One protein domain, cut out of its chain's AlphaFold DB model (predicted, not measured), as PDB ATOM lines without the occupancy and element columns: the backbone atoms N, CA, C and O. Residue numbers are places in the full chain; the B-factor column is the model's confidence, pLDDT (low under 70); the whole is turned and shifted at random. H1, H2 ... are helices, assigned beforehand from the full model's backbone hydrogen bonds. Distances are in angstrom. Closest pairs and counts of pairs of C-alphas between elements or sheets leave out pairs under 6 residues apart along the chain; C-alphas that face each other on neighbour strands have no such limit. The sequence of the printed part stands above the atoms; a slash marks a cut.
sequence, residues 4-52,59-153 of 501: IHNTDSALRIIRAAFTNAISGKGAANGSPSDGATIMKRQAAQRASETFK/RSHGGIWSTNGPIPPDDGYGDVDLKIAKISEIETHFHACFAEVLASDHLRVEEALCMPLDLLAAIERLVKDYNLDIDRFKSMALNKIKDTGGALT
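Overview. This is residues 4 to 52 and 59 to 153 of the 501 residues of the protein "Centriolin isoform x3" of Diplodia corticola (UniProt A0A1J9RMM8). Two short helices, H4 and H5, sit in the middle of a rounded body, with the longer helices around them: H3 and H6 are side by side along one side, H1 with H2 near its later end makes one end of the longest axis, and H7 makes the other. It is only partly knit by helix contacts: H7 touches no helix, and long stretches without a named element, residues 24 to 40 and 59 to 79, run between the helices and round the body. The printed part has 144 residues with seven named helices, H1 to H7 in order along the chain, and no named strand; the class is all helix. It is compact, with a radius of gyration of the C-alphas of 14.5 A and spans of 38 by 34 by 27 A.

Arrangement. H1, residues 4 to 23, touches H2, residues 41 to 49, with residues 18 to 23 alone; the closest C-alphas, of Ala 21 and Arg 41, are 5.1 A apart. Their lines stand at a steep tilt of 56 degrees, opposite ways. H3, residues 80 to 94, is close to H1 but not clearly touching, the closest C-alphas, of Ala 10 and Val 80, being 6.8 A apart. H3 is the hub, touching three helices. It touches H4, residues 98 to 101, at C-alphas 91 and 98, the closest pair at 5.7 A. With residues 80 to 84 alone it only just touches H5, residues 109 to 113, with 3 pairs of C-alphas within 8 A, the closest being Lys 83 and Leu 113 at 6.7 A. H1 also only just touches H5, by residues 14 to 17 alone, with 3 such pairs; the closest C-alphas, of Ile 14 and Val 109, are 6.6 A apart. H3 touches H6, residues 117 to 130, at a shallow tilt of 24 degrees, the same way; the closest C-alphas, of Ile 90 and Glu 124, are 5.6 A apart. H7, residues 134 to 148, is close to H4 but not clearly touching, with C-alphas 101 and 134, the closest, 6.4 A apart. H1 and H7 are apart. Every O i to N i+4 pair is within hydrogen-bond range in H2, H3, H5, H6 and H7, and 14 of 16 in H1; H4 is too short for such a pair.

Along the chain. H1 begins at C-alpha 4, (218.325, 148.486, 106.968), and is 29.5 A long from first to last C-alpha. H2 is 12.4 A long, H3 21.4 A, H4 4.9 A, H5 6.1 A and H6 20.0 A. H3 begins at C-alpha 80, (208.583, 158.002, 103.542). H7, 21.1 A long, ends at C-alpha 148, (217.665, 181.689, 90.847).

Size, cuts and confidence. The two C-alphas farthest apart, of Lys 52 and Tyr 130, are 42.2 A apart. Residues 53 to 58 are not printed, and C-alphas 52 and 59 are 15.3 A apart across this cut, which lies in the link from H2 to H3. The link from H1 to H2 is long, with 17 residues. The mean pLDDT of the printed part is 80.0, and 36 residues are under 70, among them residues 24 to 36 and 67 to 75.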
ATOM      1  N   ILE A   4     218.631 149.581 107.913       49.03
ATOM      2  CA  ILE A   4     218.325 148.486 106.968       49.03
ATOM      3  C   ILE A   4     216.815 148.194 106.904       49.03
ATOM      4  O   ILE A   4     216.303 147.785 105.869       49.03
ATOM      5  N   HIS A   5     216.058 148.474 107.969       53.53
ATOM      6  CA  HIS A   5     214.602 148.287 107.941       53.53
ATOM      7  C   HIS A   5     213.868 149.334 107.087       53.53
ATOM      8  O   HIS A   5     212.761 149.065 106.621       53.53
ATOM      9  N   ASN A   6     214.481 150.494 106.828       60.50
ATOM     10  CA  ASN A   6     213.852 151.540 106.020       60.50
ATOM     11  C   ASN A   6     213.898 151.213 104.514       60.50
ATOM     12  O   ASN A   6     212.961 151.514 103.780       60.50
ATOM     13  N   THR A   7     214.941 150.522 104.040       65.00
ATOM     14  CA  THR A   7     215.094 150.223 102.606       65.00
ATOM     15  C   THR A   7     214.055 149.228 102.094       65.00
ATOM     16  O   THR A   7     213.506 149.433 101.013       65.00
ATOM     17  N   ASP A   8     213.721 148.194 102.873       68.81
ATOM     18  CA  ASP A   8     212.692 147.216 102.487       68.81
ATOM     19  C   ASP A   8     211.281 147.818 102.521       68.81
ATOM     20  O   ASP A   8     210.459 147.528 101.647       68.81
ATOM     21  N   SER A   9     211.015 148.702 103.490       71.00
ATOM     22  CA  SER A   9     209.758 149.454 103.554       71.00
ATOM     23  C   SER A   9     209.622 150.389 102.349       71.00
ATOM     24  O   SER A   9     208.636 150.317 101.615       71.00
ATOM     25  N   ALA A  10     210.664 151.174 102.057       69.12
ATOM     26  CA  ALA A  10     210.697 152.075 100.911       69.12
ATOM     27  C   ALA A  10     210.521 151.324  99.583       69.12
ATOM     28  O   ALA A  10     209.701 151.720  98.761       69.12
ATOM     29  N   LEU A  11     211.211 150.197  99.379       75.44
ATOM     30  CA  LEU A  11     211.059 149.381  98.170       75.44
ATOM     31  C   LEU A  11     209.644 148.819  98.012       75.44
ATOM     32  O   LEU A  11     209.117 148.777  96.898       75.44
ATOM     33  N   ARG A  12     209.010 148.389  99.109       80.12
ATOM     34  CA  ARG A  12     207.623 147.909  99.085       80.12
ATOM     35  C   ARG A  12     206.660 149.024  98.685       80.12
ATOM     36  O   ARG A  12     205.795 148.797  97.840       80.12
ATOM     37  N   ILE A  13     206.846 150.211  99.248       74.50
ATOM     38  CA  ILE A  13     206.043 151.403  98.970       74.50
ATOM     39  C   ILE A  13     206.241 151.872  97.522       74.50
ATOM     40  O   ILE A  13     205.267 152.106  96.811       74.50
ATOM     41  N   ILE A  14     207.485 151.921  97.039       79.69
ATOM     42  CA  ILE A  14     207.819 152.261  95.647       79.69
ATOM     43  C   ILE A  14     207.144 151.276  94.681       79.69
ATOM     44  O   ILE A  14     206.495 151.687  93.718       79.69
ATOM     45  N   ARG A  15     207.217 149.965  94.954       80.69
ATOM     46  CA  ARG A  15     206.535 148.942  94.140       80.69
ATOM     47  C   ARG A  15     205.015 149.101  94.151       80.69
ATOM     48  O   ARG A  15     204.384 148.924  93.105       80.69
ATOM     49  N   ALA A  16     204.425 149.438  95.297       78.56
ATOM     50  CA  ALA A  16     202.993 149.709  95.399       78.56
ATOM     51  C   ALA A  16     202.603 150.945  94.572       78.56
ATOM     52  O   ALA A  16     201.669 150.874  93.774       78.56
ATOM     53  N   ALA A  17     203.382 152.029  94.655       74.75
ATOM     54  CA  ALA A  17     203.187 153.239  93.860       74.75
ATOM     55  C   ALA A  17     203.228 152.959  92.345       74.75
ATOM     56  O   ALA A  17     202.332 153.393  91.620       74.75
ATOM     57  N   PHE A  18     204.207 152.179  91.866       79.44
ATOM     58  CA  PHE A  18     204.275 151.764  90.458       79.44
ATOM     59  C   PHE A  18     203.058 150.938  90.036       79.44
ATOM     60  O   PHE A  18     202.452 151.206  88.999       79.44
ATOM     61  N   THR A  19     202.671 149.955  90.849       78.81
ATOM     62  CA  THR A  19     201.518 149.085  90.565       78.81
ATOM     63  C   THR A  19     200.221 149.896  90.467       78.81
ATOM     64  O   THR A  19     199.400 149.677  89.570       78.81
ATOM     65  N   ASN A  20     200.061 150.885  91.343       75.38
ATOM     66  CA  ASN A  20     198.899 151.769  91.395       75.38
ATOM     67  C   ASN A  20     198.858 152.709  90.179       75.38
ATOM     68  O   ASN A  20     197.857 152.745  89.458       75.38
ATOM     69  N   ALA A  21     199.985 153.341  89.832       76.31
ATOM     70  CA  ALA A  21     200.100 154.174  88.633       76.31
ATOM     71  C   ALA A  21     199.844 153.399  87.322       76.31
ATOM     72  O   ALA A  21     199.185 153.910  86.415       76.31
ATOM     73  N   ILE A  22     200.320 152.150  87.211       78.88
ATOM     74  CA  ILE A  22     200.100 151.300  86.026       78.88
ATOM     75  C   ILE A  22     198.633 150.867  85.912       78.88
ATOM     76  O   ILE A  22     198.077 150.853  84.807       78.88
ATOM     77  N   SER A  23     198.014 150.507  87.038       76.81
ATOM     78  CA  SER A  23     196.632 150.018  87.091       76.81
ATOM     79  C   SER A  23     195.575 151.126  87.038       76.81
ATOM     80  O   SER A  23     194.392 150.816  86.905       76.81
ATOM     81  N   GLY A  24     195.982 152.400  87.111       69.44
ATOM     82  CA  GLY A  24     195.067 153.544  87.156       69.44
ATOM     83  C   GLY A  24     194.257 153.615  88.454       69.44
ATOM     84  O   GLY A  24     193.219 154.267  88.490       69.44
ATOM     85  N   LYS A  25     194.705 152.914  89.500       64.94
ATOM     86  CA  LYS A  25     194.100 152.919  90.833       64.94
ATOM     87  C   LYS A  25     194.924 153.879  91.696       64.94
ATOM     88  O   LYS A  25     196.132 153.705  91.789       64.94
ATOM     89  N   GLY A  26     194.301 154.928  92.234       65.88
ATOM     90  CA  GLY A  26     194.971 156.020  92.961       65.88
ATOM     91  C   GLY A  26     195.737 155.606  94.232       65.88
ATOM     92  O   GLY A  26     195.477 154.543  94.790       65.88
ATOM     93  N   ALA A  27     196.680 156.481  94.629       59.03
ATOM     94  CA  ALA A  27     197.663 156.502  95.739       59.03
ATOM     95  C   ALA A  27     198.365 155.209  96.210       59.03
ATOM     96  O   ALA A  27     197.776 154.147  96.375       59.03
ATOM     97  N   ALA A  28     199.655 155.336  96.547       55.25
ATOM     98  CA  ALA A  28     200.576 154.247  96.909       55.25
ATOM     99  C   ALA A  28     200.167 153.385  98.126       55.25
ATOM    100  O   ALA A  28     200.628 152.251  98.228       55.25
ATOM    101  N   ASN A  29     199.287 153.880  99.006       54.69
ATOM    102  CA  ASN A  29     198.964 153.226 100.282       54.69
ATOM    103  C   ASN A  29     197.574 152.572 100.370       54.69
ATOM    104  O   ASN A  29     197.313 151.942 101.386       54.69
ATOM    105  N   GLY A  30     196.711 152.667  99.345       48.88
ATOM    106  CA  GLY A  30     195.351 152.088  99.337       48.88
ATOM    107  C   GLY A  30     194.485 152.513 100.542       48.88
ATOM    108  O   GLY A  30     194.594 151.945 101.617       48.88
ATOM    109  N   SER A  31     193.560 153.472 100.481       47.62
ATOM    110  CA  SER A  31     192.782 154.046  99.381       47.62
ATOM    111  C   SER A  31     192.360 155.477  99.761       47.62
ATOM    112  O   SER A  31     191.577 155.623 100.695       47.62
ATOM    113  N   PRO A  32     192.771 156.527  99.040       43.16
ATOM    114  CA  PRO A  32     191.846 157.576  98.639       43.16
ATOM    115  C   PRO A  32     191.087 156.992  97.441       43.16
ATOM    116  O   PRO A  32     191.719 156.700  96.429       43.16
ATOM    117  N   SER A  33     189.778 156.734  97.504       44.22
ATOM    118  CA  SER A  33     189.012 156.115  96.393       44.22
ATOM    119  C   SER A  33     188.966 156.949  95.087       44.22
ATOM    120  O   SER A  33     188.203 156.654  94.171       44.22
ATOM    121  N   ASP A  34     189.824 157.961  94.962       51.72
ATOM    122  CA  ASP A  34     189.364 159.343  94.860       51.72
ATOM    123  C   ASP A  34     190.335 160.277  94.111       51.72
ATOM    124  O   ASP A  34     190.022 161.454  93.960       51.72
ATOM    125  N   GLY A  35     191.525 159.853  93.663       51.56
ATOM    126  CA  GLY A  35     192.460 160.830  93.077       51.56
ATOM    127  C   GLY A  35     193.912 160.401  92.891       51.56
ATOM    128  O   GLY A  35     194.249 159.235  93.084       51.56
ATOM    129  N   ALA A  36     194.724 161.363  92.428       54.72
ATOM    130  CA  ALA A  36     195.889 161.176  91.559       54.72
ATOM    131  C   ALA A  36     197.092 160.403  92.153       54.72
ATOM    132  O   ALA A  36     197.114 159.988  93.307       54.72
ATOM    133  N   THR A  37     198.051 160.101  91.275       73.75
ATOM    134  CA  THR A  37     199.195 159.199  91.481       73.75
ATOM    135  C   THR A  37     200.510 159.964  91.414       73.75
ATOM    136  O   THR A  37     200.641 160.789  90.519       73.75
ATOM    137  N   ILE A  38     201.529 159.589  92.209       78.62
ATOM    138  CA  ILE A  38     202.849 160.277  92.252       78.62
ATOM    139  C   ILE A  38     203.429 160.549  90.848       78.62
ATOM    140  O   ILE A  38     204.076 161.568  90.600       78.62
ATOM    141  N   MET A  39     203.178 159.647  89.896       78.50
ATOM    142  CA  MET A  39     203.590 159.777  88.499       78.50
ATOM    143  C   MET A  39     202.471 159.403  87.517       78.50
ATOM    144  O   MET A  39     201.529 158.694  87.873       78.50
ATOM    145  N   LYS A  40     202.598 159.830  86.251       79.62
ATOM    146  CA  LYS A  40     201.683 159.450  85.155       79.62
ATOM    147  C   LYS A  40     201.817 157.961  84.803       79.62
ATOM    148  O   LYS A  40     202.917 157.412  84.818       79.62
ATOM    149  N   ARG A  41     200.728 157.331  84.338       78.81
ATOM    150  CA  ARG A  41     200.719 155.925  83.865       78.81
ATOM    151  C   ARG A  41     201.800 155.633  82.819       78.81
ATOM    152  O   ARG A  41     202.467 154.608  82.899       78.81
ATOM    153  N   GLN A  42     201.990 156.538  81.858       77.19
ATOM    154  CA  GLN A  42     203.013 156.393  80.816       77.19
ATOM    155  C   GLN A  42     204.436 156.442  81.391       77.19
ATOM    156  O   GLN A  42     205.297 155.680  80.957       77.19
ATOM    157  N   ALA A  43     204.678 157.301  82.388       73.56
ATOM    158  CA  ALA A  43     205.959 157.367  83.089       73.56
ATOM    159  C   ALA A  43     206.212 156.078  83.888       73.56
ATOM    160  O   ALA A  43     207.296 155.507  83.802       73.56
ATOM    161  N   ALA A  44     205.181 155.563  84.569       78.81
ATOM    162  CA  ALA A  44     205.250 154.306  85.310       78.81
ATOM    163  C   ALA A  44     205.533 153.098  84.405       78.81
ATOM    164  O   ALA A  44     206.358 152.256  84.749       78.81
ATOM    165  N   GLN A  45     204.900 153.029  83.228       78.06
ATOM    166  CA  GLN A  45     205.150 151.973  82.241       78.06
ATOM    167  C   GLN A  45     206.606 151.988  81.765       78.06
ATOM    168  O   GLN A  45     207.294 150.976  81.887       78.06
ATOM    169  N   ARG A  46     207.119 153.152  81.345       72.56
ATOM    170  CA  ARG A  46     208.520 153.294  80.913       72.56
ATOM    171  C   ARG A  46     209.510 152.937  82.022       72.56
ATOM    172  O   ARG A  46     210.508 152.277  81.754       72.56
ATOM    173  N   ALA A  47     209.232 153.342  83.261       70.25
ATOM    174  CA  ALA A  47     210.061 153.014  84.421       70.25
ATOM    175  C   ALA A  47     210.052 151.506  84.733       70.25
ATOM    176  O   ALA A  47     211.100 150.924  85.001       70.25
ATOM    177  N   SER A  48     208.890 150.852  84.632       71.31
ATOM    178  CA  SER A  48     208.781 149.400  84.830       71.31
ATOM    179  C   SER A  48     209.550 148.600  83.771       71.31
ATOM    180  O   SER A  48     210.173 147.592  84.094       71.31
ATOM    181  N   GLU A  49     209.583 149.088  82.528       67.94
ATOM    182  CA  GLU A  49     210.354 148.495  81.428       67.94
ATOM    183  C   GLU A  49     211.869 148.723  81.583       67.94
ATOM    184  O   GLU A  49     212.677 147.916  81.120       67.94
ATOM    185  N   THR A  50     212.260 149.804  82.267       62.91
ATOM    186  CA  THR A  50     213.658 150.211  82.484       62.91
ATOM    187  C   THR A  50     214.221 149.827  83.846       62.91
ATOM    188  O   THR A  50     215.367 150.168  84.126       62.91
ATOM    189  N   PHE A  51     213.517 149.031  84.662       60.78
ATOM    190  CA  PHE A  51     214.042 148.471  85.921       60.78
ATOM    191  C   PHE A  51     215.128 147.390  85.690       60.78
ATOM    192  O   PHE A  51     215.211 146.383  86.391       60.78
ATOM    193  N   LYS A  52     215.972 147.574  84.669       57.22
ATOM    194  CA  LYS A  52     217.284 146.949  84.548       57.22
ATOM    195  C   LYS A  52     218.290 147.909  85.196       57.22
ATOM    196  O   LYS A  52     218.467 149.005  84.668       57.22
ATOM    197  N   ARG A  59     218.046 161.514  82.395       60.84
ATOM    198  CA  ARG A  59     217.449 162.224  83.539       60.84
ATOM    199  C   ARG A  59     216.264 163.069  83.061       60.84
ATOM    200  O   ARG A  59     216.264 163.522  81.914       60.84
ATOM    201  N   SER A  60     215.289 163.313  83.931       57.09
ATOM    202  CA  SER A  60     214.190 164.245  83.666       57.09
ATOM    203  C   SER A  60     214.754 165.668  83.497       57.09
ATOM    204  O   SER A  60     214.975 166.408  84.452       57.09
ATOM    205  N   HIS A  61     215.073 166.047  82.259       56.16
ATOM    206  CA  HIS A  61     215.481 167.409  81.921       56.16
ATOM    207  C   HIS A  61     214.213 168.207  81.601       56.16
ATOM    208  O   HIS A  61     213.470 167.830  80.698       56.16
ATOM    209  N   GLY A  62     213.962 169.292  82.342       62.72
ATOM    210  CA  GLY A  62     212.916 170.274  82.013       62.72
ATOM    211  C   GLY A  62     211.805 170.489  83.048       62.72
ATOM    212  O   GLY A  62     210.986 171.378  82.840       62.72
ATOM    213  N   GLY A  63     211.772 169.735  84.150       76.50
ATOM    214  CA  GLY A  63     210.804 169.947  85.235       76.50
ATOM    215  C   GLY A  63     211.172 171.085  86.195       76.50
ATOM    216  O   GLY A  63     212.332 171.485  86.285       76.50
ATOM    217  N   ILE A  64     210.186 171.559  86.971       83.50
ATOM    218  CA  ILE A  64     210.361 172.522  88.083       83.50
ATOM    219  C   ILE A  64     211.318 171.952  89.150       83.50
ATOM    220  O   ILE A  64     212.051 172.678  89.821       83.50
ATOM    221  N   TRP A  65     211.350 170.626  89.279       82.94
ATOM    222  CA  TRP A  65     212.277 169.892  90.129       82.94
ATOM    223  C   TRP A  65     213.279 169.108  89.277       82.94
ATOM    224  O   TRP A  65     212.889 168.406  88.345       82.94
ATOM    225  N   SER A  66     214.565 169.200  89.620       76.62
ATOM    226  CA  SER A  66     215.623 168.373  89.041       76.62
ATOM    227  C   SER A  66     216.611 167.976  90.131       76.62
ATOM    228  O   SER A  66     217.250 168.831  90.747       76.62
ATOM    229  N   THR A  67     216.745 166.676  90.386       67.19
ATOM    230  CA  THR A  67     217.809 166.154  91.246       67.19
ATOM    231  C   THR A  67     219.049 165.909  90.394       67.19
ATOM    232  O   THR A  67     219.084 164.991  89.575       67.19
ATOM    233  N   ASN A  68     220.105 166.694  90.605       60.66
ATOM    234  CA  ASN A  68     221.385 166.491  89.916       60.66
ATOM    235  C   ASN A  68     222.168 165.245  90.402       60.66
ATOM    236  O   ASN A  68     223.207 164.927  89.818       60.66
ATOM    237  N   GLY A  69     221.693 164.527  91.427       55.69
ATOM    238  CA  GLY A  69     222.404 163.415  92.075       55.69
ATOM    239  C   GLY A  69     221.764 162.032  91.864       55.69
ATOM    240  O   GLY A  69     220.546 161.945  91.696       55.69
ATOM    241  N   PRO A  70     222.557 160.944  91.856       52.38
ATOM    242  CA  PRO A  70     222.042 159.581  91.861       52.38
ATOM    243  C   PRO A  70     221.731 159.129  93.297       52.38
ATOM    244  O   PRO A  70     222.642 159.129  94.114       52.38
ATOM    245  N   ILE A  71     220.500 158.643  93.533       62.16
ATOM    246  CA  ILE A  71     220.097 157.819  94.702       62.16
ATOM    247  C   ILE A  71     220.112 158.628  96.027       62.16
ATOM    248  O   ILE A  71     220.824 159.626  96.117       62.16
ATOM    249  N   PRO A  72     219.222 158.334  97.003       61.97
ATOM    250  CA  PRO A  72     219.037 159.176  98.184       61.97
ATOM    251  C   PRO A  72     220.353 159.482  98.910       61.97
ATOM    252  O   PRO A  72     221.259 158.645  98.881       61.97
ATOM    253  N   PRO A  73     220.451 160.656  99.562       60.31
ATOM    254  CA  PRO A  73     221.557 160.974 100.463       60.31
ATOM    255  C   PRO A  73     221.806 159.829 101.463       60.31
ATOM    256  O   PRO A  73     220.937 158.984 101.678       60.31
ATOM    257  N   ASP A  74     223.007 159.759 102.047       64.62
ATOM    258  CA  ASP A  74     223.449 158.633 102.896       64.62
ATOM    259  C   ASP A  74     222.499 158.312 104.084       64.62
ATOM    260  O   ASP A  74     222.613 157.256 104.708       64.62
ATOM    261  N   ASP A  75     221.538 159.191 104.389       68.38
ATOM    262  CA  ASP A  75     220.465 159.062 105.383       68.38
ATOM    263  C   ASP A  75     219.148 158.443 104.850       68.38
ATOM    264  O   ASP A  75     218.186 158.251 105.604       68.38
ATOM    265  N   GLY A  76     219.100 158.052 103.575       79.56
ATOM    266  CA  GLY A  76     217.956 157.407 102.936       79.56
ATOM    267  C   GLY A  76     216.841 158.382 102.536       79.56
ATOM    268  O   GLY A  76     217.052 159.563 102.291       79.56
ATOM    269  N   TYR A  77     215.608 157.882 102.419       82.06
ATOM    270  CA  TYR A  77     214.456 158.694 101.995       82.06
ATOM    271  C   TYR A  77     213.801 159.490 103.142       82.06
ATOM    272  O   TYR A  77     212.819 160.198 102.904       82.06
ATOM    273  N   GLY A  78     214.328 159.413 104.369       86.75
ATOM    274  CA  GLY A  78     213.684 159.967 105.563       86.75
ATOM    275  C   GLY A  78     212.376 159.248 105.919       86.75
ATOM    276  O   GLY A  78     212.252 158.039 105.706       86.75
ATOM    277  N   ASP A  79     211.410 159.991 106.470       88.56
ATOM    278  CA  ASP A  79     210.048 159.511 106.750       88.56
ATOM    279  C   ASP A  79     209.230 159.447 105.449       88.56
ATOM    280  O   ASP A  79     208.664 160.438 104.975       88.56
ATOM    281  N   VAL A  80     209.238 158.266 104.829       86.12
ATOM    282  CA  VAL A  80     208.583 158.002 103.542       86.12
ATOM    283  C   VAL A  80     207.067 158.158 103.643       86.12
ATOM    284  O   VAL A  80     206.454 158.703 102.723       86.12
ATOM    285  N   ASP A  81     206.464 157.727 104.750       84.62
ATOM    286  CA  ASP A  81     205.012 157.766 104.936       84.62
ATOM    287  C   ASP A  81     204.516 159.208 105.010       84.62
ATOM    288  O   ASP A  81     203.546 159.576 104.342       84.62
ATOM    289  N   LEU A  82     205.236 160.057 105.747       88.25
ATOM    290  CA  LEU A  82     204.908 161.472 105.844       88.25
ATOM    291  C   LEU A  82     205.095 162.195 104.503       88.25
ATOM    292  O   LEU A  82     204.239 162.989 104.115       88.25
ATOM    293  N   LYS A  83     206.159 161.895 103.748       91.00
ATOM    294  CA  LYS A  83     206.354 162.455 102.397       91.00
ATOM    295  C   LYS A  83     205.224 162.068 101.445       91.00
ATOM    296  O   LYS A  83     204.751 162.914 100.691       91.00
ATOM    297  N   ILE A  84     204.771 160.817 101.493       87.56
ATOM    298  CA  ILE A  84     203.656 160.345 100.663       87.56
ATOM    299  C   ILE A  84     202.358 161.028 101.055       87.56
ATOM    300  O   ILE A  84     201.647 161.486 100.166       87.56
ATOM    301  N   ALA A  85     202.075 161.159 102.354       88.44
ATOM    302  CA  ALA A  85     200.905 161.891 102.822       88.44
ATOM    303  C   ALA A  85     200.894 163.324 102.265       88.44
ATOM    304  O   ALA A  85     199.893 163.751 101.695       88.44
ATOM    305  N   LYS A  86     202.035 164.024 102.322       92.62
ATOM    306  CA  LYS A  86     202.184 165.388 101.794       92.62
ATOM    307  C   LYS A  86     201.994 165.466 100.280       92.62
ATOM    308  O   LYS A  86     201.276 166.336  99.797       92.62
ATOM    309  N   ILE A  87     202.598 164.546  99.528       92.00
ATOM    310  CA  ILE A  87     202.418 164.467  98.072       92.00
ATOM    311  C   ILE A  87     200.946 164.218  97.728       92.00
ATOM    312  O   ILE A  87     200.397 164.918  96.883       92.00
ATOM    313  N   SER A  88     200.286 163.281  98.413       88.81
ATOM    314  CA  SER A  88     198.868 162.989  98.192       88.81
ATOM    315  C   SER A  88     197.973 164.191  98.495       88.81
ATOM    316  O   SER A  88     197.057 164.459  97.726       88.81
ATOM    317  N   GLU A  89     198.251 164.963  99.549       90.75
ATOM    318  CA  GLU A  89     197.510 166.199  99.835       90.75
ATOM    319  C   GLU A  89     197.640 167.237  98.706       90.75
ATOM    320  O   GLU A  89     196.646 167.860  98.326       90.75
ATOM    321  N   ILE A  90     198.840 167.390  98.133       93.25
ATOM    322  CA  ILE A  90     199.090 168.287  96.991       93.25
ATOM    323  C   ILE A  90     198.322 167.809  95.749       93.25
ATOM    324  O   ILE A  90     197.660 168.597  95.075       93.25
ATOM    325  N   GLU A  91     198.379 166.511  95.453       92.12
ATOM    326  CA  GLU A  91     197.680 165.893  94.321       92.12
ATOM    327  C   GLU A  91     196.160 166.020  94.419       92.12
ATOM    328  O   GLU A  91     195.493 166.330  93.428       92.12
ATOM    329  N   THR A  92     195.606 165.803  95.615       89.38
ATOM    330  CA  THR A  92     194.174 165.964  95.880       89.38
ATOM    331  C   THR A  92     193.732 167.404  95.661       89.38
ATOM    332  O   THR A  92     192.670 167.609  95.080       89.38
ATOM    333  N   HIS A  93     194.535 168.390  96.070       92.00
ATOM    334  CA  HIS A  93     194.180 169.796  95.888       92.00
ATOM    335  C   HIS A  93     194.131 170.201  94.408       92.00
ATOM    336  O   HIS A  93     193.200 170.877  93.984       92.00
ATOM    337  N   PHE A  94     195.106 169.770  93.602       91.88
ATOM    338  CA  PHE A  94     195.160 170.130  92.179       91.88
ATOM    339  C   PHE A  94     194.340 169.222  91.259       91.88
ATOM    340  O   PHE A  94     194.214 169.521  90.073       91.88
ATOM    341  N   HIS A  95     193.831 168.096  91.764       91.56
ATOM    342  CA  HIS A  95     193.239 167.029  90.953       91.56
ATOM    343  C   HIS A  95     194.166 166.537  89.819       91.56
ATOM    344  O   HIS A  95     193.704 166.133  88.751       91.56
ATOM    345  N   ALA A  96     195.481 166.549  90.054       89.19
ATOM    346  CA  ALA A  96     196.507 166.181  89.080       89.19
ATOM    347  C   ALA A  96     197.626 165.363  89.736       89.19
ATOM    348  O   ALA A  96     197.876 165.482  90.933       89.19
ATOM    349  N   CYS A  97     198.313 164.529  88.949       89.81
ATOM    350  CA  CYS A  97     199.468 163.765  89.434       89.81
ATOM    351  C   CYS A  97     200.629 164.689  89.826       89.81
ATOM    352  O   CYS A  97     200.854 165.716  89.186       89.81
ATOM    353  N   PHE A  98     201.423 164.310  90.825       92.19
ATOM    354  CA  PHE A  98     202.501 165.158  91.339       92.19
ATOM    355  C   PHE A  98     203.557 165.479  90.270       92.19
ATOM    356  O   PHE A  98     204.057 166.600  90.182       92.19
ATOM    357  N   ALA A  99     203.822 164.527  89.373       89.81
ATOM    358  CA  ALA A  99     204.623 164.734  88.166       89.81
ATOM    359  C   ALA A  99     204.115 165.900  87.294       89.81
ATOM    360  O   ALA A  99     204.901 166.712  86.803       89.81
ATOM    361  N   GLU A 100     202.799 166.015  87.119       90.62
ATOM    362  CA  GLU A 100     202.186 167.105  86.366       90.62
ATOM    363  C   GLU A 100     202.242 168.425  87.120       90.62
ATOM    364  O   GLU A 100     202.527 169.438  86.487       90.62
ATOM    365  N   VAL A 101     202.048 168.422  88.442       92.19
ATOM    366  CA  VAL A 101     202.214 169.612  89.298       92.19
ATOM    367  C   VAL A 101     203.620 170.197  89.137       92.19
ATOM    368  O   VAL A 101     203.774 171.404  88.959       92.19
ATOM    369  N   LEU A 102     204.642 169.340  89.087       92.56
ATOM    370  CA  LEU A 102     206.042 169.738  88.906       92.56
ATOM    371  C   LEU A 102     206.460 169.959  87.443       92.56
ATOM    372  O   LEU A 102     207.647 170.160  87.173       92.56
ATOM    373  N   ALA A 103     205.516 169.916  86.496       91.12
ATOM    374  CA  ALA A 103     205.781 170.029  85.060       91.12
ATOM    375  C   ALA A 103     206.890 169.070  84.571       91.12
ATOM    376  O   ALA A 103     207.704 169.420  83.720       91.12
ATOM    377  N   SER A 104     206.942 167.860  85.135       88.25
ATOM    378  CA  SER A 104     207.955 166.850  84.837       88.25
ATOM    379  C   SER A 104     207.291 165.561  84.364       88.25
ATOM    380  O   SER A 104     206.852 164.731  85.158       88.25
ATOM    381  N   ASP A 105     207.248 165.354  83.046       80.50
ATOM    382  CA  ASP A 105     206.633 164.163  82.436       80.50
ATOM    383  C   ASP A 105     207.366 162.850  82.755       80.50
ATOM    384  O   ASP A 105     206.870 161.757  82.463       80.50
ATOM    385  N   HIS A 106     208.564 162.944  83.333       79.88
ATOM    386  CA  HIS A 106     209.443 161.815  83.627       79.88
ATOM    387  C   HIS A 106     209.840 161.748  85.105       79.88
ATOM    388  O   HIS A 106     210.825 161.088  85.428       79.88
ATOM    389  N   LEU A 107     209.091 162.408  85.998       85.81
ATOM    390  CA  LEU A 107     209.358 162.344  87.431       85.81
ATOM    391  C   LEU A 107     209.183 160.913  87.946       85.81
ATOM    392  O   LEU A 107     208.092 160.338  87.884       85.81
ATOM    393  N   ARG A 108     210.270 160.346  88.469       82.69
ATOM    394  CA  ARG A 108     210.250 159.026  89.105       82.69
ATOM    395  C   ARG A 108     209.788 159.137  90.563       82.69
ATOM    396  O   ARG A 108     209.959 160.182  91.188       82.69
ATOM    397  N   VAL A 109     209.226 158.064  91.128       84.56
ATOM    398  CA  VAL A 109     208.760 158.061  92.533       84.56
ATOM    399  C   VAL A 109     209.950 158.278  93.463       84.56
ATOM    400  O   VAL A 109     209.846 159.025  94.425       84.56
ATOM    401  N   GLU A 110     211.101 157.702  93.135       82.38
ATOM    402  CA  GLU A 110     212.352 157.883  93.863       82.38
ATOM    403  C   GLU A 110     212.781 159.357  93.875       82.38
ATOM    404  O   GLU A 110     213.169 159.877  94.913       82.38
ATOM    405  N   GLU A 111     212.640 160.064  92.748       86.31
ATOM    406  CA  GLU A 111     212.978 161.491  92.638       86.31
ATOM    407  C   GLU A 111     212.010 162.380  93.424       86.31
ATOM    408  O   GLU A 111     212.436 163.373  94.018       86.31
ATOM    409  N   ALA A 112     210.726 162.011  93.456       89.19
ATOM    410  CA  ALA A 112     209.720 162.675  94.278       89.19
ATOM    411  C   ALA A 112     209.988 162.455  95.778       89.19
ATOM    412  O   ALA A 112     209.945 163.402  96.559       89.19
ATOM    413  N   LEU A 113     210.338 161.228  96.180       89.12
ATOM    414  CA  LEU A 113     210.675 160.890  97.567       89.12
ATOM    415  C   LEU A 113     212.026 161.467  98.012       89.12
ATOM    416  O   LEU A 113     212.239 161.670  99.208       89.12
ATOM    417  N   CYS A 114     212.926 161.789  97.082       88.94
ATOM    418  CA  CYS A 114     214.149 162.541  97.370       88.94
ATOM    419  C   CYS A 114     213.891 164.025  97.680       88.94
ATOM    420  O   CYS A 114     214.808 164.705  98.140       88.94
ATOM    421  N   MET A 115     212.680 164.549  97.458       91.44
ATOM    422  CA  MET A 115     212.366 165.930  97.816       91.44
ATOM    423  C   MET A 115     212.469 166.124  99.343       91.44
ATOM    424  O   MET A 115     211.955 165.289 100.101       91.44
ATOM    425  N   PRO A 116     213.129 167.196  99.828       93.12
ATOM    426  CA  PRO A 116     213.168 167.509 101.252       93.12
ATOM    427  C   PRO A 116     211.755 167.645 101.823       93.12
ATOM    428  O   PRO A 116     210.888 168.261 101.201       93.12
ATOM    429  N   LEU A 117     211.524 167.092 103.014       93.25
ATOM    430  CA  LEU A 117     210.201 167.119 103.640       93.25
ATOM    431  C   LEU A 117     209.717 168.559 103.884       93.25
ATOM    432  O   LEU A 117     208.554 168.859 103.629       93.25
ATOM    433  N   ASP A 118     210.620 169.457 104.279       94.88
ATOM    434  CA  ASP A 118     210.306 170.876 104.492       94.88
ATOM    435  C   ASP A 118     209.839 171.566 103.205       94.88
ATOM    436  O   ASP A 118     208.962 172.426 103.239       94.88
ATOM    437  N   LEU A 119     210.388 171.165 102.051       95.25
ATOM    438  CA  LEU A 119     209.965 171.678 100.751       95.25
ATOM    439  C   LEU A 119     208.555 171.182 100.400       95.25
ATOM    440  O   LEU A 119     207.723 171.984  99.984       95.25
ATOM    441  N   LEU A 120     208.259 169.897 100.622       95.62
ATOM    442  CA  LEU A 120     206.913 169.349 100.417       95.62
ATOM    443  C   LEU A 120     205.878 170.029 101.324       95.62
ATOM    444  O   LEU A 120     204.822 170.429 100.844       95.62
ATOM    445  N   ALA A 121     206.203 170.220 102.605       96.50
ATOM    446  CA  ALA A 121     205.342 170.921 103.553       96.50
ATOM    447  C   ALA A 121     205.114 172.389 103.153       96.50
ATOM    448  O   ALA A 121     204.006 172.906 103.286       96.50
ATOM    449  N   ALA A 122     206.138 173.062 102.618       96.56
ATOM    450  CA  ALA A 122     206.004 174.432 102.135       96.56
ATOM    451  C   ALA A 122     205.102 174.524 100.893       96.56
ATOM    452  O   ALA A 122     204.276 175.433 100.820       96.56
ATOM    453  N   ILE A 123     205.225 173.589  99.940       96.19
ATOM    454  CA  ILE A 123     204.350 173.532  98.758       96.19
ATOM    455  C   ILE A 123     202.907 173.264  99.186       96.19
ATOM    456  O   ILE A 123     202.005 173.986  98.778       96.19
ATOM    457  N   GLU A 124     202.680 172.268 100.039       96.06
ATOM    458  CA  GLU A 124     201.349 171.935 100.546       96.06
ATOM    459  C   GLU A 124     200.699 173.126 101.270       96.06
ATOM    460  O   GLU A 124     199.547 173.456 100.983       96.06
ATOM    461  N   ARG A 125     201.439 173.815 102.150       96.62
ATOM    462  CA  ARG A 125     200.954 175.025 102.831       96.62
ATOM    463  C   ARG A 125     200.605 176.130 101.840       96.62
ATOM    464  O   ARG A 125     199.524 176.698 101.917       96.62
ATOM    465  N   LEU A 126     201.503 176.417 100.897       95.81
ATOM    466  CA  LEU A 126     201.292 177.437  99.869       95.81
ATOM    467  C   LEU A 126     200.018 177.160  99.056       95.81
ATOM    468  O   LEU A 126     199.258 178.068  98.741       95.81
ATOM    469  N   VAL A 127     199.780 175.898  98.719       94.62
ATOM    470  CA  VAL A 127     198.629 175.491  97.917       94.62
ATOM    471  C   VAL A 127     197.332 175.576  98.731       94.62
ATOM    472  O   VAL A 127     196.360 176.164  98.263       94.62
ATOM    473  N   LYS A 128     197.331 175.086  99.979       94.25
ATOM    474  CA  LYS A 128     196.161 175.131 100.874       94.25
ATOM    475  C   LYS A 128     195.774 176.553 101.285       94.25
ATOM    476  O   LYS A 128     194.593 176.888 101.234       94.25
ATOM    477  N   ASP A 129     196.743 177.381 101.668       96.38
ATOM    478  CA  ASP A 129     196.473 178.707 102.238       96.38
ATOM    479  C   ASP A 129     195.999 179.716 101.181       96.38
ATOM    480  O   ASP A 129     195.241 180.632 101.501       96.38
ATOM    481  N   TYR A 130     196.421 179.551  99.921       94.62
ATOM    482  CA  TYR A 130     196.148 180.512  98.842       94.62
ATOM    483  C   TYR A 130     195.250 179.971  97.723       94.62
ATOM    484  O   TYR A 130     194.957 180.717  96.788       94.62
ATOM    485  N   ASN A 131     194.800 178.713  97.815       94.12
ATOM    486  CA  ASN A 131     193.913 178.056  96.846       94.12
ATOM    487  C   ASN A 131     194.371 178.264  95.390       94.12
ATOM    488  O   ASN A 131     193.619 178.742  94.536       94.12
ATOM    489  N   LEU A 132     195.656 178.000  95.142       93.06
ATOM    490  CA  LEU A 132     196.277 178.218  93.839       93.06
ATOM    491  C   LEU A 132     195.802 177.161  92.842       93.06
ATOM    492  O   LEU A 132     195.790 175.975  93.153       93.06
ATOM    493  N   ASP A 133     195.496 177.578  91.614       94.38
ATOM    494  CA  ASP A 133     195.378 176.643  90.498       94.38
ATOM    495  C   ASP A 133     196.768 176.162  90.027       94.38
ATOM    496  O   ASP A 133     197.811 176.765  90.319       94.38
ATOM    497  N   ILE A 134     196.784 175.033  89.313       93.25
ATOM    498  CA  ILE A 134     198.020 174.369  88.882       93.25
ATOM    499  C   ILE A 134     198.865 175.242  87.940       93.25
ATOM    500  O   ILE A 134     200.096 175.205  88.009       93.25
ATOM    501  N   ASP A 135     198.233 176.046  87.085       94.50
ATOM    502  CA  ASP A 135     198.914 176.856  86.072       94.50
ATOM    503  C   ASP A 135     199.553 178.102  86.693       94.50
ATOM    504  O   ASP A 135     200.685 178.469  86.347       94.50
ATOM    505  N   ARG A 136     198.882 178.711  87.673       94.50
ATOM    506  CA  ARG A 136     199.404 179.814  88.477       94.50
ATOM    507  C   ARG A 136     200.583 179.349  89.316       94.50
ATOM    508  O   ARG A 136     201.635 179.989  89.259       94.50
ATOM    509  N   PHE A 137     200.463 178.216  90.014       95.56
ATOM    510  CA  PHE A 137     201.582 177.640  90.767       95.56
ATOM    511  C   PHE A 137     202.799 177.390  89.862       95.56
ATOM    512  O   PHE A 137     203.896 177.867  90.162       95.56
ATOM    513  N   LYS A 138     202.606 176.726  88.712       94.50
ATOM    514  CA  LYS A 138     203.678 176.468  87.735       94.50
ATOM    515  C   LYS A 138     204.330 177.748  87.235       94.50
ATOM    516  O   LYS A 138     205.554 177.823  87.178       94.50
ATOM    517  N   SER A 139     203.531 178.749  86.882       94.38
ATOM    518  CA  SER A 139     204.034 180.020  86.356       94.38
ATOM    519  C   SER A 139     204.901 180.745  87.384       94.38
ATOM    520  O   SER A 139     206.000 181.194  87.061       94.38
ATOM    521  N   MET A 140     204.453 180.801  88.641       94.62
ATOM    522  CA  MET A 140     205.220 181.412  89.729       94.62
ATOM    523  C   MET A 140     206.503 180.628  90.030       94.62
ATOM    524  O   MET A 140     207.575 181.225  90.141       94.62
ATOM    525  N   ALA A 141     206.417 179.297  90.089       93.62
ATOM    526  CA  ALA A 141     207.564 178.423  90.304       93.62
ATOM    527  C   ALA A 141     208.615 178.560  89.192       93.62
ATOM    528  O   ALA A 141     209.796 178.743  89.484       93.62
ATOM    529  N   LEU A 142     208.195 178.546  87.923       93.12
ATOM    530  CA  LEU A 142     209.082 178.709  86.768       93.12
ATOM    531  C   LEU A 142     209.740 180.090  86.728       93.12
ATOM    532  O   LEU A 142     210.916 180.186  86.379       93.12
ATOM    533  N   ASN A 143     209.019 181.151  87.094       93.62
ATOM    534  CA  ASN A 143     209.596 182.493  87.163       93.62
ATOM    535  C   ASN A 143     210.682 182.567  88.240       93.62
ATOM    536  O   ASN A 143     211.801 182.977  87.944       93.62
ATOM    537  N   LYS A 144     210.415 182.054  89.448       94.00
ATOM    538  CA  LYS A 144     211.430 182.027  90.511       94.00
ATOM    539  C   LYS A 144     212.632 181.157  90.169       94.00
ATOM    540  O   LYS A 144     213.749 181.508  90.529       94.00
ATOM    541  N   ILE A 145     212.420 180.048  89.466       92.00
ATOM    542  CA  ILE A 145     213.499 179.189  88.971       92.00
ATOM    543  C   ILE A 145     214.388 179.926  87.968       92.00
ATOM    544  O   ILE A 145     215.611 179.805  88.048       92.00
ATOM    545  N   LYS A 146     213.795 180.699  87.046       91.62
ATOM    546  CA  LYS A 146     214.551 181.526  86.093       91.62
ATOM    547  C   LYS A 146     215.408 182.567  86.809       91.62
ATOM    548  O   LYS A 146     216.544 182.773  86.394       91.62
ATOM    549  N   ASP A 147     214.896 183.150  87.890       90.94
ATOM    550  CA  ASP A 147     215.622 184.149  88.679       90.94
ATOM    551  C   ASP A 147     216.799 183.537  89.455       90.94
ATOM    552  O   ASP A 147     217.872 184.132  89.527       90.94
ATOM    553  N   THR A 148     216.623 182.341  90.031       89.38
ATOM    554  CA  THR A 148     217.665 181.689  90.847       89.38
ATOM    555  C   THR A 148     218.604 180.775  90.059       89.38
ATOM    556  O   THR A 148     219.626 180.357  90.596       89.38
ATOM    557  N   GLY A 149     218.277 180.441  88.807       83.38
ATOM    558  CA  GLY A 149     219.106 179.608  87.934       83.38
ATOM    559  C   GLY A 149     219.240 178.150  88.388       83.38
ATOM    560  O   GLY A 149     220.345 177.610  88.378       83.38
ATOM    561  N   GLY A 150     218.148 177.495  88.802       86.19
ATOM    562  CA  GLY A 150     218.224 176.134  89.355       86.19
ATOM    563  C   GLY A 150     216.884 175.420  89.540       86.19
ATOM    564  O   GLY A 150     215.881 175.802  88.957       86.19
ATOM    565  N   ALA A 151     216.865 174.352  90.340       89.12
ATOM    566  CA  ALA A 151     215.639 173.633  90.695       89.12
ATOM    567  C   ALA A 151     214.824 174.391  91.759       89.12
ATOM    568  O   ALA A 151     215.349 175.264  92.449       89.12
ATOM    569  N   LEU A 152     213.551 174.023  91.931       91.56
ATOM    570  CA  LEU A 152     212.706 174.553  92.998       91.56
ATOM    571  C   LEU A 152     213.299 174.244  94.380       91.56
ATOM    572  O   LEU A 152     213.338 173.091  94.797       91.56
ATOM    573  N   THR A 153     213.731 175.270  95.107       93.94
ATOM    574  CA  THR A 153     214.197 175.145  96.495       93.94
ATOM    575  C   THR A 153     213.151 175.658  97.485       93.94
ATOM    576  O   THR A 153     212.221 176.377  97.115       93.94
TER     577      THR A 153